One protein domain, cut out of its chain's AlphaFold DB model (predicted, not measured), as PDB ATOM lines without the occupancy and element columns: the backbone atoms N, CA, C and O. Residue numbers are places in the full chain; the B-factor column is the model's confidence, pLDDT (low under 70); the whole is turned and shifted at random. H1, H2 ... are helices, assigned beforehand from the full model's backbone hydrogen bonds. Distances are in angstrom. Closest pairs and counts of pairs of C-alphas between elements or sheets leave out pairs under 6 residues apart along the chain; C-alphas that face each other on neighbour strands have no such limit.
ATOM      1  N   SER A  43     177.292 153.654 196.465       44.88
ATOM      2  CA  SER A  43     178.107 152.588 195.856       44.88
ATOM      3  C   SER A  43     177.627 152.180 194.456       44.88
ATOM      4  O   SER A  43     177.946 151.075 194.000       44.88
ATOM      5  N   SER A  44     176.889 153.028 193.743       45.06
ATOM      6  CA  SER A  44     176.585 152.771 192.332       45.06
ATOM      7  C   SER A  44     176.313 154.033 191.516       45.06
ATOM      8  O   SER A  44     175.821 155.045 192.020       45.06
ATOM      9  N   ASP A  45     176.615 153.931 190.221       41.78
ATOM     10  CA  ASP A  45     176.433 154.980 189.215       41.78
ATOM     11  C   ASP A  45     174.953 155.382 189.043       41.78
ATOM     12  O   ASP A  45     174.659 156.504 188.630       41.78
ATOM     13  N   GLU A  46     174.008 154.504 189.408       39.34
ATOM     14  CA  GLU A  46     172.576 154.820 189.437       39.34
ATOM     15  C   GLU A  46     172.145 155.634 190.677       39.34
ATOM     16  O   GLU A  46     171.231 156.449 190.568       39.34
ATOM     17  N   GLU A  47     172.814 155.497 191.829       43.56
ATOM     18  CA  GLU A  47     172.498 156.279 193.041       43.56
ATOM     19  C   GLU A  47     173.086 157.702 193.008       43.56
ATOM     20  O   GLU A  47     172.561 158.609 193.657       43.56
ATOM     21  N   LEU A  48     174.127 157.940 192.199       42.69
ATOM     22  CA  LEU A  48     174.690 159.281 191.971       42.69
ATOM     23  C   LEU A  48     173.698 160.240 191.289       42.69
ATOM     24  O   LEU A  48     173.810 161.457 191.439       42.69
ATOM     25  N   ILE A  49     172.724 159.701 190.552       40.34
ATOM     26  CA  ILE A  49     171.705 160.472 189.824       40.34
ATOM     27  C   ILE A  49     170.452 160.705 190.689       40.34
ATOM     28  O   ILE A  49     169.720 161.670 190.456       40.34
ATOM     29  N   ASP A  50     170.233 159.880 191.718       37.56
ATOM     30  CA  ASP A  50     169.018 159.893 192.545       37.56
ATOM     31  C   ASP A  50     169.102 160.838 193.761       37.56
ATOM     32  O   ASP A  50     168.110 161.098 194.440       37.56
ATOM     33  N   PHE A  51     170.272 161.433 194.024       38.69
ATOM     34  CA  PHE A  51     170.470 162.318 195.180       38.69
ATOM     35  C   PHE A  51     170.457 163.819 194.859       38.69
ATOM     36  O   PHE A  51     170.963 164.645 195.614       38.69
ATOM     37  N   LEU A  52     169.804 164.217 193.767       42.00
ATOM     38  CA  LEU A  52     169.270 165.574 193.649       42.00
ATOM     39  C   LEU A  52     167.849 165.520 194.214       42.00
ATOM     40  O   LEU A  52     166.881 165.413 193.465       42.00
ATOM     41  N   VAL A  53     167.725 165.543 195.550       40.69
ATOM     42  CA  VAL A  53     166.430 165.713 196.229       40.69
ATOM     43  C   VAL A  53     165.892 167.087 195.841       40.69
ATOM     44  O   VAL A  53     166.141 168.102 196.480       40.69
ATOM     45  N   VAL A  54     165.185 167.122 194.721       42.56
ATOM     46  CA  VAL A  54     164.408 168.259 194.271       42.56
ATOM     47  C   VAL A  54     163.055 168.127 194.958       42.56
ATOM     48  O   VAL A  54     162.122 167.543 194.415       42.56
ATOM     49  N   SER A  55     162.951 168.632 196.185       38.19
ATOM     50  CA  SER A  55     161.657 168.791 196.845       38.19
ATOM     51  C   SER A  55     160.895 169.913 196.129       38.19
ATOM     52  O   SER A  55     161.073 171.088 196.431       38.19
ATOM     53  N   ASP A  56     160.075 169.558 195.136       36.75
ATOM     54  CA  ASP A  56     158.991 170.429 194.636       36.75
ATOM     55  C   ASP A  56     157.760 170.374 195.562       36.75
ATOM     56  O   ASP A  56     156.782 171.096 195.390       36.75
ATOM     57  N   ASP A  57     157.810 169.532 196.592       35.47
ATOM     58  CA  ASP A  57     156.788 169.493 197.619       35.47
ATOM     59  C   ASP A  57     157.144 170.472 198.732       35.47
ATOM     60  O   ASP A  57     158.245 170.438 199.290       35.47
ATOM     61  N   THR A  58     156.170 171.321 199.087       37.75
ATOM     62  CA  THR A  58     156.091 171.973 200.400       37.75
ATOM     63  C   THR A  58     156.626 170.994 201.423       37.75
ATOM     64  O   THR A  58     156.007 169.941 201.569       37.75
ATOM     65  N   PHE A  59     157.776 171.295 202.038       41.44
ATOM     66  CA  PHE A  59     158.482 170.404 202.955       41.44
ATOM     67  C   PHE A  59     157.469 169.796 203.934       41.44
ATOM     68  O   PHE A  59     157.092 170.406 204.934       41.44
ATOM     69  N   THR A  60     156.964 168.603 203.622       35.88
ATOM     70  CA  THR A  60     156.271 167.811 204.618       35.88
ATOM     71  C   THR A  60     157.399 167.304 205.505       35.88
ATOM     72  O   THR A  60     158.439 166.897 204.979       35.88
ATOM     73  N   PRO A  61     157.266 167.394 206.836       38.56
ATOM     74  CA  PRO A  61     158.345 167.145 207.795       38.56
ATOM     75  C   PRO A  61     158.715 165.651 207.905       38.56
ATOM     76  O   PRO A  61     158.906 165.123 208.995       38.56
ATOM     77  N   THR A  62     158.769 164.948 206.777       36.84
ATOM     78  CA  THR A  62     159.110 163.532 206.652       36.84
ATOM     79  C   THR A  62     160.549 163.327 206.176       36.84
ATOM     80  O   THR A  62     161.052 162.210 206.251       36.84
ATOM     81  N   LEU A  63     161.247 164.387 205.749       41.62
ATOM     82  CA  LEU A  63     162.707 164.374 205.709       41.62
ATOM     83  C   LEU A  63     163.211 164.484 207.150       41.62
ATOM     84  O   LEU A  63     162.828 165.402 207.875       41.62
ATOM     85  N   SER A  64     164.029 163.514 207.569       39.19
ATOM     86  CA  SER A  64     164.673 163.515 208.885       39.19
ATOM     87  C   SER A  64     165.252 164.910 209.178       39.19
ATOM     88  O   SER A  64     165.973 165.441 208.324       39.19
ATOM     89  N   PRO A  65     164.991 165.502 210.362       41.41
ATOM     90  CA  PRO A  65     165.485 166.830 210.744       41.41
ATOM     91  C   PRO A  65     167.006 167.013 210.609       41.41
ATOM     92  O   PRO A  65     167.481 168.144 210.629       41.41
ATOM     93  N   SER A  66     167.760 165.916 210.475       46.75
ATOM     94  CA  SER A  66     169.220 165.882 210.393       46.75
ATOM     95  C   SER A  66     169.823 166.398 209.081       46.75
ATOM     96  O   SER A  66     171.008 166.692 209.077       46.75
ATOM     97  N   HIS A  67     169.068 166.512 207.979       50.53
ATOM     98  CA  HIS A  67     169.643 166.854 206.657       50.53
ATOM     99  C   HIS A  67     169.156 168.187 206.069       50.53
ATOM    100  O   HIS A  67     169.428 168.493 204.911       50.53
ATOM    101  N   SER A  68     168.388 168.980 206.819       57.41
ATOM    102  CA  SER A  68     167.845 170.257 206.336       57.41
ATOM    103  C   SER A  68     168.397 171.416 207.147       57.41
ATOM    104  O   SER A  68     168.236 171.440 208.363       57.41
ATOM    105  N   SER A  69     168.992 172.414 206.485       66.38
ATOM    106  CA  SER A  69     169.468 173.630 207.156       66.38
ATOM    107  C   SER A  69     168.368 174.253 208.021       66.38
ATOM    108  O   SER A  69     167.231 174.418 207.573       66.38
ATOM    109  N   ARG A  70     168.711 174.682 209.242       70.44
ATOM    110  CA  ARG A  70     167.798 175.413 210.138       70.44
ATOM    111  C   ARG A  70     167.183 176.649 209.468       70.44
ATOM    112  O   ARG A  70     166.032 176.993 209.741       70.44
ATOM    113  N   VAL A  71     167.915 177.291 208.555       66.69
ATOM    114  CA  VAL A  71     167.421 178.429 207.761       66.69
ATOM    115  C   VAL A  71     166.321 177.988 206.793       66.69
ATOM    116  O   VAL A  71     165.278 178.635 206.726       66.69
ATOM    117  N   ILE A  72     166.516 176.859 206.107       72.25
ATOM    118  CA  ILE A  72     165.515 176.263 205.208       72.25
ATOM    119  C   ILE A  72     164.268 175.868 206.003       72.25
ATOM    120  O   ILE A  72     163.161 176.237 205.622       72.25
ATOM    121  N   GLN A  73     164.439 175.210 207.153       73.75
ATOM    122  CA  GLN A  73     163.322 174.826 208.020       73.75
ATOM    123  C   GLN A  73     162.518 176.048 208.494       73.75
ATOM    124  O   GLN A  73     161.289 176.041 208.458       73.75
ATOM    125  N   THR A  74     163.205 177.123 208.890       76.19
ATOM    126  CA  THR A  74     162.565 178.363 209.358       76.19
ATOM    127  C   THR A  74     161.802 179.067 208.234       76.19
ATOM    128  O   THR A  74     160.665 179.492 208.432       76.19
ATOM    129  N   ALA A  75     162.399 179.177 207.045       71.69
ATOM    130  CA  ALA A  75     161.760 179.795 205.886       71.69
ATOM    131  C   ALA A  75     160.541 178.985 205.411       71.69
ATOM    132  O   ALA A  75     159.475 179.560 205.180       71.69
ATOM    133  N   ALA A  76     160.662 177.656 205.363       77.50
ATOM    134  CA  ALA A  76     159.558 176.762 205.029       77.50
ATOM    135  C   ALA A  76     158.405 176.881 206.041       77.50
ATOM    136  O   ALA A  76     157.246 176.999 205.646       77.50
ATOM    137  N   ALA A  77     158.707 176.944 207.345       77.31
ATOM    138  CA  ALA A  77     157.703 177.153 208.393       77.31
ATOM    139  C   ALA A  77     156.980 178.509 208.276       77.31
ATOM    140  O   ALA A  77     155.830 178.637 208.695       77.31
ATOM    141  N   ALA A  78     157.625 179.511 207.674       81.50
ATOM    142  CA  ALA A  78     157.028 180.808 207.363       81.50
ATOM    143  C   ALA A  78     156.226 180.819 206.042       81.50
ATOM    144  O   ALA A  78     155.752 181.877 205.626       81.50
ATOM    145  N   GLY A  79     156.064 179.669 205.379       79.88
ATOM    146  CA  GLY A  79     155.333 179.543 204.115       79.88
ATOM    147  C   GLY A  79     156.111 180.026 202.889       79.88
ATOM    148  O   GLY A  79     155.510 180.247 201.839       79.88
ATOM    149  N   VAL A  80     157.430 180.208 203.006       81.75
ATOM    150  CA  VAL A  80     158.302 180.529 201.870       81.75
ATOM    151  C   VAL A  80     158.690 179.230 201.175       81.75
ATOM    152  O   VAL A  80     159.171 178.302 201.820       81.75
ATOM    153  N   THR A  81     158.519 179.162 199.855       78.94
ATOM    154  CA  THR A  81     159.042 178.042 199.067       78.94
ATOM    155  C   THR A  81     160.565 178.029 199.148       78.94
ATOM    156  O   THR A  81     161.223 179.012 198.805       78.94
ATOM    157  N   THR A  82     161.127 176.913 199.599       77.00
ATOM    158  CA  THR A  82     162.570 176.725 199.758       77.00
ATOM    159  C   THR A  82     163.083 175.663 198.803       77.00
ATOM    160  O   THR A  82     162.444 174.628 198.640       77.00
ATOM    161  N   TYR A  83     164.273 175.886 198.258       78.94
ATOM    162  CA  TYR A  83     164.973 174.939 197.400       78.94
ATOM    163  C   TYR A  83     166.325 174.605 198.031       78.94
ATOM    164  O   TYR A  83     166.997 175.490 198.563       78.94
ATOM    165  N   GLY A  84     166.715 173.336 197.988       76.94
ATOM    166  CA  GLY A  84     168.006 172.866 198.475       76.94
ATOM    167  C   GLY A  84     168.452 171.636 197.697       76.94
ATOM    168  O   GLY A  84     167.643 170.996 197.029       76.94
ATOM    169  N   TYR A  85     169.743 171.335 197.767       77.19
ATOM    170  CA  TYR A  85     170.337 170.104 197.258       77.19
ATOM    171  C   TYR A  85     171.541 169.744 198.127       77.19
ATOM    172  O   TYR A  85     172.092 170.600 198.822       77.19
ATOM    173  N   ILE A  86     171.957 168.482 198.065       82.56
ATOM    174  CA  ILE A  86     173.210 168.012 198.650       82.56
ATOM    175  C   ILE A  86     174.112 167.605 197.485       82.56
ATOM    176  O   ILE A  86     173.660 166.957 196.545       82.56
ATOM    177  N   PHE A  87     175.371 168.032 197.515       86.00
ATOM    178  CA  PHE A  87     176.342 167.734 196.466       86.00
ATOM    179  C   PHE A  87     177.277 166.611 196.919       86.00
ATOM    180  O   PHE A  87     177.980 166.757 197.916       86.00
ATOM    181  N   THR A  88     177.270 165.489 196.196       86.94
ATOM    182  CA  THR A  88     177.976 164.255 196.588       86.94
ATOM    183  C   THR A  88     178.795 163.625 195.458       86.94
ATOM    184  O   THR A  88     179.198 162.466 195.577       86.94
ATOM    185  N   ASP A  89     179.054 164.356 194.366       88.44
ATOM    186  CA  ASP A  89     179.822 163.835 193.230       88.44
ATOM    187  C   ASP A  89     181.273 163.528 193.634       88.44
ATOM    188  O   ASP A  89     182.081 164.425 193.874       88.44
ATOM    189  N   GLN A  90     181.615 162.239 193.671       88.25
ATOM    190  CA  GLN A  90     182.946 161.762 194.046       88.25
ATOM    191  C   GLN A  90     184.028 162.144 193.030       88.25
ATOM    192  O   GLN A  90     185.212 162.105 193.365       88.25
ATOM    193  N   HIS A  91     183.663 162.570 191.816       87.62
ATOM    194  CA  HIS A  91     184.632 163.132 190.879       87.62
ATOM    195  C   HIS A  91     185.320 164.376 191.458       87.62
ATOM    196  O   HIS A  91     186.519 164.574 191.258       87.62
ATOM    197  N   ALA A  92     184.603 165.162 192.269       88.25
ATOM    198  CA  ALA A  92     185.163 166.305 192.982       88.25
ATOM    199  C   ALA A  92     186.189 165.902 194.064       88.25
ATOM    200  O   ALA A  92     187.036 166.709 194.441       88.25
ATOM    201  N   ALA A  93     186.159 164.646 194.523       88.62
ATOM    202  CA  ALA A  93     187.095 164.076 195.490       88.62
ATOM    203  C   ALA A  93     188.305 163.382 194.834       88.62
ATOM    204  O   ALA A  93     189.181 162.881 195.534       88.62
ATOM    205  N   ALA A  94     188.395 163.336 193.497       86.00
ATOM    206  CA  ALA A  94     189.385 162.512 192.793       86.00
ATOM    207  C   ALA A  94     190.850 162.843 193.142       86.00
ATOM    208  O   ALA A  94     191.714 161.968 193.077       86.00
ATOM    209  N   ALA A  95     191.135 164.092 193.517       86.44
ATOM    210  CA  ALA A  95     192.474 164.523 193.917       86.44
ATOM    211  C   ALA A  95     192.863 164.080 195.342       86.44
ATOM    212  O   ALA A  95     194.054 163.934 195.616       86.44
ATOM    213  N   ASP A  96     191.886 163.861 196.227       89.31
ATOM    214  CA  ASP A  96     192.093 163.431 197.615       89.31
ATOM    215  C   ASP A  96     190.899 162.587 198.116       89.31
ATOM    216  O   ASP A  96     190.077 163.069 198.898       89.31
ATOM    217  N   PRO A  97     190.768 161.319 197.669       87.62
ATOM    218  CA  PRO A  97     189.601 160.494 197.988       87.62
ATOM    219  C   PRO A  97     189.306 160.328 199.491       87.62
ATOM    220  O   PRO A  97     188.132 160.346 199.855       87.62
ATOM    221  N   PRO A  98     190.307 160.202 200.391       91.12
ATOM    222  CA  PRO A  98     190.055 160.149 201.832       91.12
ATOM    223  C   PRO A  98     189.407 161.411 202.414       91.12
ATOM    224  O   PRO A  98     188.747 161.318 203.444       91.12
ATOM    225  N   ALA A  99     189.599 162.577 201.788       85.88
ATOM    226  CA  ALA A  99     188.954 163.818 202.209       85.88
ATOM    227  C   ALA A  99     187.496 163.929 201.731       85.88
ATOM    228  O   ALA A  99     186.784 164.835 202.163       85.88
ATOM    229  N   GLY A 100     187.051 163.019 200.858       89.44
ATOM    230  CA  GLY A 100     185.718 163.048 200.274       89.44
ATOM    231  C   GLY A 100     185.455 164.318 199.463       89.44
ATOM    232  O   GLY A 100     186.364 164.974 198.949       89.44
ATOM    233  N   VAL A 101     184.175 164.659 199.327       87.56
ATOM    234  CA  VAL A 101     183.736 165.860 198.611       87.56
ATOM    235  C   VAL A 101     183.957 167.071 199.506       87.56
ATOM    236  O   VAL A 101     183.260 167.272 200.500       87.56
ATOM    237  N   GLN A 102     184.958 167.872 199.159       89.00
ATOM    238  CA  GLN A 102     185.333 169.035 199.953       89.00
ATOM    239  C   GLN A 102     184.277 170.143 199.856       89.00
ATOM    240  O   GLN A 102     183.611 170.312 198.832       89.00
ATOM    241  N   HIS A 103     184.165 170.939 200.919       89.56
ATOM    242  CA  HIS A 103     183.337 172.142 200.924       89.56
ATOM    243  C   HIS A 103     183.690 173.062 199.742       89.56
ATOM    244  O   HIS A 103     184.869 173.267 199.447       89.56
ATOM    245  N   ALA A 104     182.668 173.629 199.093       90.44
ATOM    246  CA  ALA A 104     182.770 174.501 197.919       90.44
ATOM    247  C   ALA A 104     183.284 173.828 196.626       90.44
ATOM    248  O   ALA A 104     183.526 174.510 195.623       90.44
ATOM    249  N   SER A 105     183.445 172.502 196.600       92.19
ATOM    250  CA  SER A 105     183.860 171.781 195.387       92.19
ATOM    251  C   SER A 105     182.775 171.726 194.300       92.19
ATOM    252  O   SER A 105     183.077 171.448 193.140       92.19
ATOM    253  N   GLU A 106     181.534 172.084 194.628       93.06
ATOM    254  CA  GLU A 106     180.412 172.209 193.699       93.06
ATOM    255  C   GLU A 106     180.452 173.499 192.868       93.06
ATOM    256  O   GLU A 106     179.805 173.596 191.824       93.06
ATOM    257  N   ILE A 107     181.206 174.511 193.304       94.75
ATOM    258  CA  ILE A 107     181.218 175.836 192.672       94.75
ATOM    259  C   ILE A 107     181.558 175.771 191.167       94.75
ATOM    260  O   ILE A 107     180.837 176.382 190.372       94.75
ATOM    261  N   PRO A 108     182.573 175.011 190.707       94.62
ATOM    262  CA  PRO A 108     182.850 174.865 189.277       94.62
ATOM    263  C   PRO A 108     181.695 174.237 188.476       94.62
ATOM    264  O   PRO A 108     181.536 174.565 187.300       94.62
ATOM    265  N   TYR A 109     180.868 173.387 189.094       93.81
ATOM    266  CA  TYR A 109     179.688 172.783 188.463       93.81
ATOM    267  C   TYR A 109     178.576 173.815 188.268       93.81
ATOM    268  O   TYR A 109     177.964 173.869 187.203       93.81
ATOM    269  N   VAL A 110     178.351 174.676 189.271       94.25
ATOM    270  CA  VAL A 110     177.353 175.763 189.226       94.25
ATOM    271  C   VAL A 110     177.640 176.752 188.096       94.25
ATOM    272  O   VAL A 110     176.715 177.237 187.448       94.25
ATOM    273  N   TYR A 111     178.918 177.041 187.847       95.12
ATOM    274  CA  TYR A 111     179.344 177.968 186.798       95.12
ATOM    275  C   TYR A 111     179.585 177.307 185.433       95.12
ATOM    276  O   TYR A 111     179.950 178.010 184.490       95.12
ATOM    277  N   GLY A 112     179.408 175.986 185.310       91.88
ATOM    278  CA  GLY A 112     179.665 175.262 184.064       91.88
ATOM    279  C   GLY A 112     181.121 175.376 183.600       91.88
ATOM    280  O   GLY A 112     181.384 175.635 182.427       91.88
ATOM    281  N   ALA A 113     182.078 175.253 184.525       94.94
ATOM    282  CA  ALA A 113     183.496 175.370 184.207       94.94
ATOM    283  C   ALA A 113     183.925 174.290 183.186       94.94
ATOM    284  O   ALA A 113     183.661 173.111 183.432       94.94
ATOM    285  N   PRO A 114     184.661 174.638 182.107       92.56
ATOM    286  CA  PRO A 114     185.073 173.674 181.078       92.56
ATOM    287  C   PRO A 114     185.821 172.457 181.625       92.56
ATOM    288  O   PRO A 114     185.584 171.332 181.201       92.56
ATOM    289  N   ALA A 115     186.663 172.672 182.641       90.31
ATOM    290  CA  ALA A 115     187.414 171.610 183.307       90.31
ATOM    291  C   ALA A 115     186.530 170.539 183.975       90.31
ATOM    292  O   ALA A 115     187.028 169.459 184.262       90.31
ATOM    293  N   VAL A 116     185.252 170.839 184.223       91.12
ATOM    294  CA  VAL A 116     184.252 169.908 184.759       91.12
ATOM    295  C   VAL A 116     183.306 169.445 183.655       91.12
ATOM    296  O   VAL A 116     183.037 168.257 183.528       91.12
ATOM    297  N   THR A 117     182.818 170.356 182.807       88.94
ATOM    298  CA  THR A 117     181.849 169.987 181.761       88.94
ATOM    299  C   THR A 117     182.425 169.062 180.693       88.94
ATOM    300  O   THR A 117     181.669 168.374 180.013       88.94
ATOM    301  N   GLU A 118     183.749 169.062 180.532       90.31
ATOM    302  CA  GLU A 118     184.471 168.263 179.539       90.31
ATOM    303  C   GLU A 118     185.298 167.123 180.164       90.31
ATOM    304  O   GLU A 118     185.999 166.426 179.432       90.31
ATOM    305  N   SER A 119     185.255 166.921 181.493       85.56
ATOM    306  CA  SER A 119     186.078 165.896 182.157       85.56
ATOM    307  C   SER A 119     185.569 164.475 181.922       85.56
ATOM    308  O   SER A 119     186.358 163.565 181.672       85.56
ATOM    309  N   ASP A 120     184.253 164.296 181.991       88.75
ATOM    310  CA  ASP A 120     183.537 163.048 181.754       88.75
ATOM    311  C   ASP A 120     182.088 163.356 181.338       88.75
ATOM    312  O   ASP A 120     181.544 164.412 181.668       88.75
ATOM    313  N   LEU A 121     181.441 162.438 180.613       86.44
ATOM    314  CA  LEU A 121     180.071 162.641 180.140       86.44
ATOM    315  C   LEU A 121     179.070 162.784 181.297       86.44
ATOM    316  O   LEU A 121     178.205 163.658 181.243       86.44
ATOM    317  N   GLY A 122     179.176 161.948 182.334       85.06
ATOM    318  CA  GLY A 122     178.291 161.994 183.499       85.06
ATOM    319  C   GLY A 122     178.489 163.277 184.301       85.06
ATOM    320  O   GLY A 122     177.524 163.984 184.601       85.06
ATOM    321  N   VAL A 123     179.750 163.638 184.542       87.31
ATOM    322  CA  VAL A 123     180.134 164.873 185.244       87.31
ATOM    323  C   VAL A 123     179.663 166.112 184.476       87.31
ATOM    324  O   VAL A 123     179.097 167.041 185.058       87.31
ATOM    325  N   GLY A 124     179.802 166.110 183.148       87.00
ATOM    326  CA  GLY A 124     179.346 167.211 182.309       87.00
ATOM    327  C   GLY A 124     177.828 167.367 182.269       87.00
ATOM    328  O   GLY A 124     177.320 168.495 182.296       87.00
ATOM    329  N   VAL A 125     177.081 166.259 182.278       88.12
ATOM    330  CA  VAL A 125     175.615 166.283 182.410       88.12
ATOM    331  C   VAL A 125     175.197 166.830 183.777       88.12
ATOM    332  O   VAL A 125     174.279 167.657 183.837       88.12
ATOM    333  N   LEU A 126     175.878 166.436 184.857       86.50
ATOM    334  CA  LEU A 126     175.621 166.962 186.198       86.50
ATOM    335  C   LEU A 126     175.888 168.472 186.268       86.50
ATOM    336  O   LEU A 126     174.997 169.229 186.656       86.50
ATOM    337  N   ALA A 127     177.056 168.936 185.816       90.00
ATOM    338  CA  ALA A 127     177.412 170.358 185.805       90.00
ATOM    339  C   ALA A 127     176.430 171.203 184.978       90.00
ATOM    340  O   ALA A 127     175.968 172.259 185.420       90.00
ATOM    341  N   THR A 128     176.021 170.705 183.808       87.31
ATOM    342  CA  THR A 128     175.000 171.370 182.981       87.31
ATOM    343  C   THR A 128     173.652 171.432 183.704       87.31
ATOM    344  O   THR A 128     172.969 172.458 183.680       87.31
ATOM    345  N   SER A 129     173.270 170.356 184.394       86.56
ATOM    346  CA  SER A 129     172.026 170.299 185.167       86.56
ATOM    347  C   SER A 129     172.035 171.267 186.353       86.56
ATOM    348  O   SER A 129     171.029 171.938 186.588       86.56
ATOM    349  N   MET A 130     173.163 171.400 187.059       90.75
ATOM    350  CA  MET A 130     173.339 172.370 188.146       90.75
ATOM    351  C   MET A 130     173.306 173.811 187.635       90.75
ATOM    352  O   MET A 130     172.622 174.654 188.214       90.75
ATOM    353  N   THR A 131     173.968 174.084 186.509       90.62
ATOM    354  CA  THR A 131     173.925 175.396 185.850       90.62
ATOM    355  C   THR A 131     172.480 175.777 185.503       90.62
ATOM    356  O   THR A 131     172.015 176.865 185.842       90.62
ATOM    357  N   HIS A 132     171.723 174.865 184.882       85.06
ATOM    358  CA  HIS A 132     170.316 175.105 184.552       85.06
ATOM    359  C   HIS A 132     169.439 175.276 185.798       85.06
ATOM    360  O   HIS A 132     168.610 176.175 185.811       85.06
ATOM    361  N   TYR A 133     169.650 174.487 186.856       86.12
ATOM    362  CA  TYR A 133     168.933 174.629 188.128       86.12
ATOM    363  C   TYR A 133     169.073 176.048 188.705       86.12
ATOM    364  O   TYR A 133     168.070 176.703 189.007       86.12
ATOM    365  N   TRP A 134     170.307 176.555 188.796       89.75
ATOM    366  CA  TRP A 134     170.585 177.890 189.335       89.75
ATOM    367  C   TRP A 134     170.045 179.014 188.445       89.75
ATOM    368  O   TRP A 134     169.496 179.993 188.956       89.75
ATOM    369  N   ILE A 135     170.131 178.867 187.118       89.31
ATOM    370  CA  ILE A 135     169.552 179.831 186.171       89.31
ATOM    371  C   ILE A 135     168.022 179.847 186.275       89.31
ATOM    372  O   ILE A 135     167.434 180.925 186.365       89.31
ATOM    373  N   SER A 136     167.366 178.683 186.295       84.50
ATOM    374  CA  SER A 136     165.908 178.583 186.418       84.50
ATOM    375  C   SER A 136     165.426 179.254 187.702       84.50
ATOM    376  O   SER A 136     164.506 180.078 187.646       84.50
ATOM    377  N   PHE A 137     166.100 179.001 188.830       86.12
ATOM    378  CA  PHE A 137     165.795 179.662 190.097       86.12
ATOM    379  C   PHE A 137     165.930 181.188 189.991       86.12
ATOM    380  O   PHE A 137     164.989 181.909 190.324       86.12
ATOM    381  N   ALA A 138     167.046 181.688 189.453       89.38
ATOM    382  CA  ALA A 138     167.293 183.123 189.325       89.38
ATOM    383  C   ALA A 138     166.302 183.839 188.389       89.38
ATOM    384  O   ALA A 138     165.959 184.998 188.618       89.38
ATOM    385  N   VAL A 139     165.842 183.167 187.328       88.06
ATOM    386  CA  VAL A 139     164.974 183.765 186.301       88.06
ATOM    387  C   VAL A 139     163.491 183.660 186.652       88.06
ATOM    388  O   VAL A 139     162.720 184.561 186.325       88.06
ATOM    389  N   SER A 140     163.069 182.557 187.269       84.25
ATOM    390  CA  SER A 140     161.646 182.223 187.421       84.25
ATOM    391  C   SER A 140     161.183 182.063 188.867       84.25
ATOM    392  O   SER A 140     159.987 181.910 189.104       84.25
ATOM    393  N   GLY A 141     162.104 182.082 189.832       82.12
ATOM    394  CA  GLY A 141     161.806 181.773 191.228       82.12
ATOM    395  C   GLY A 141     161.545 180.287 191.490       82.12
ATOM    396  O   GLY A 141     161.256 179.931 192.626       82.12
ATOM    397  N   THR A 142     161.667 179.423 190.472       82.69
ATOM    398  CA  THR A 142     161.620 177.963 190.606       82.69
ATOM    399  C   THR A 142     162.828 177.322 189.937       82.69
ATOM    400  O   THR A 142     163.168 177.621 188.795       82.69
ATOM    401  N   ALA A 143     163.483 176.404 190.643       79.69
ATOM    402  CA  ALA A 143     164.621 175.665 190.104       79.69
ATOM    403  C   ALA A 143     164.217 174.604 189.049       79.69
ATOM    404  O   ALA A 143     165.077 174.016 188.390       79.69
ATOM    405  N   ASN A 144     162.906 174.385 188.859       75.94
ATOM    406  CA  ASN A 144     162.308 173.448 187.903       75.94
ATOM    407  C   ASN A 144     161.353 174.154 186.935       75.94
ATOM    408  O   ASN A 144     160.195 173.774 186.782       75.94
ATOM    409  N   ASP A 145     161.820 175.179 186.234       71.75
ATOM    410  CA  ASP A 145     160.966 175.962 185.330       71.75
ATOM    411  C   ASP A 145     160.583 175.240 184.018       71.75
ATOM    412  O   ASP A 145     160.011 175.846 183.109       71.75
ATOM    413  N   GLY A 146     160.920 173.952 183.897       72.12
ATOM    414  CA  GLY A 146     160.656 173.118 182.726       72.12
ATOM    415  C   GLY A 146     161.524 173.438 181.504       72.12
ATOM    416  O   GLY A 146     161.306 172.842 180.451       72.12
ATOM    417  N   LYS A 147     162.497 174.357 181.621       70.69
ATOM    418  CA  LYS A 147     163.391 174.763 180.519       70.69
ATOM    419  C   LYS A 147     164.792 174.156 180.603       70.69
ATOM    420  O   LYS A 147     165.568 174.299 179.661       70.69
ATOM    421  N   GLY A 148     165.111 173.490 181.712       65.81
ATOM    422  CA  GLY A 148     166.359 172.752 181.901       65.81
ATOM    423  C   GLY A 148     166.412 171.427 181.131       65.81
ATOM    424  O   GLY A 148     165.480 171.055 180.414       65.81
ATOM    425  N   LEU A 149     167.513 170.684 181.304       64.38
ATOM    426  CA  LEU A 149     167.602 169.320 180.781       64.38
ATOM    427  C   LEU A 149     166.482 168.481 181.409       64.38
ATOM    428  O   LEU A 149     166.224 168.586 182.610       64.38
ATOM    429  N   ARG A 150     165.814 167.646 180.601       56.41
ATOM    430  CA  ARG A 150     164.898 166.637 181.142       56.41
ATOM    431  C   ARG A 150     165.741 165.697 181.994       56.41
ATOM    432  O   ARG A 150     166.520 164.923 181.448       56.41
ATOM    433  N   ARG A 151     165.600 165.793 183.315       58.66
ATOM    434  CA  ARG A 151     166.137 164.795 184.241       58.66
ATOM    435  C   ARG A 151     165.474 163.478 183.834       58.66
ATOM    436  O   ARG A 151     164.248 163.403 183.815       58.66
ATOM    437  N   GLY A 152     166.252 162.527 183.320       34.56
ATOM    438  CA  GLY A 152     165.740 161.285 182.739       34.56
ATOM    439  C   GLY A 152     165.136 160.407 183.824       34.56
ATOM    440  O   GLY A 152     165.847 159.614 184.417       34.56
ATOM    441  N   TRP A 153     163.865 160.624 184.142       33.59
ATOM    442  CA  TRP A 153     163.119 159.869 185.142       33.59
ATOM    443  C   TRP A 153     161.965 159.184 184.402       33.59
ATOM    444  O   TRP A 153     160.996 159.836 184.002       33.59
ATOM    445  N   CYS A 154     162.120 157.888 184.142       27.83
ATOM    446  CA  CYS A 154     161.055 156.967 183.758       27.83
ATOM    447  C   CYS A 154     161.166 155.706 184.607       27.83
ATOM    448  O   CYS A 154     162.317 155.259 184.805       27.83
TER     449      CYS A 154
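What this domain is: This is residues 43 to 154 of the 154 residues of the protein "COesterase domain-containing protein" of Dichomitus squalens (UniProt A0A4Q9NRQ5). With little regular structure, the model is mostly loops beside one long helix, H6, on which short H4 and H5 pack; residues 51 to 69 and 78 to 89 link distant H2 to the rest. The printed part has 112 residues with six named helices, H1 to H6, no named strand, and under half in named elements: all helix. It is compact, radius of gyration of the C-alphas 14.9 A, spanning 41 by 33 by 28 A.

Where its parts are: H6, residues 121 to 140, spans 27.9 A, ending at C-alpha 140 (161.646, 182.223, 187.421). H5 is residues 114 to 117, H4 107 to 110, H3 90 to 93, H2 70 to 77, and H1 47 to 50, beginning at C-alpha 47 (172.498, 156.279, 193.041).

How they stand to each other: H6 touches H4 with residues 126 to 134 alone, closest C-alphas Tyr 109 and Ala 127, 4.3 A. H6 touches H5 with residues 123 to 128 alone, closest C-alphas Thr 117 and Gly 124, 3.8 A. H1, H2 and H3 touch no helix. Every O i to N i+4 pair is within hydrogen-bond range in H2 and H6; the others are too short for one.

The domain as a whole: The printed part has no cut. Links H1 to H2, H2 to H3 and H3 to H4 are long. Residues 43 to 69, 71 and 148 to 154 have pLDDT under 70.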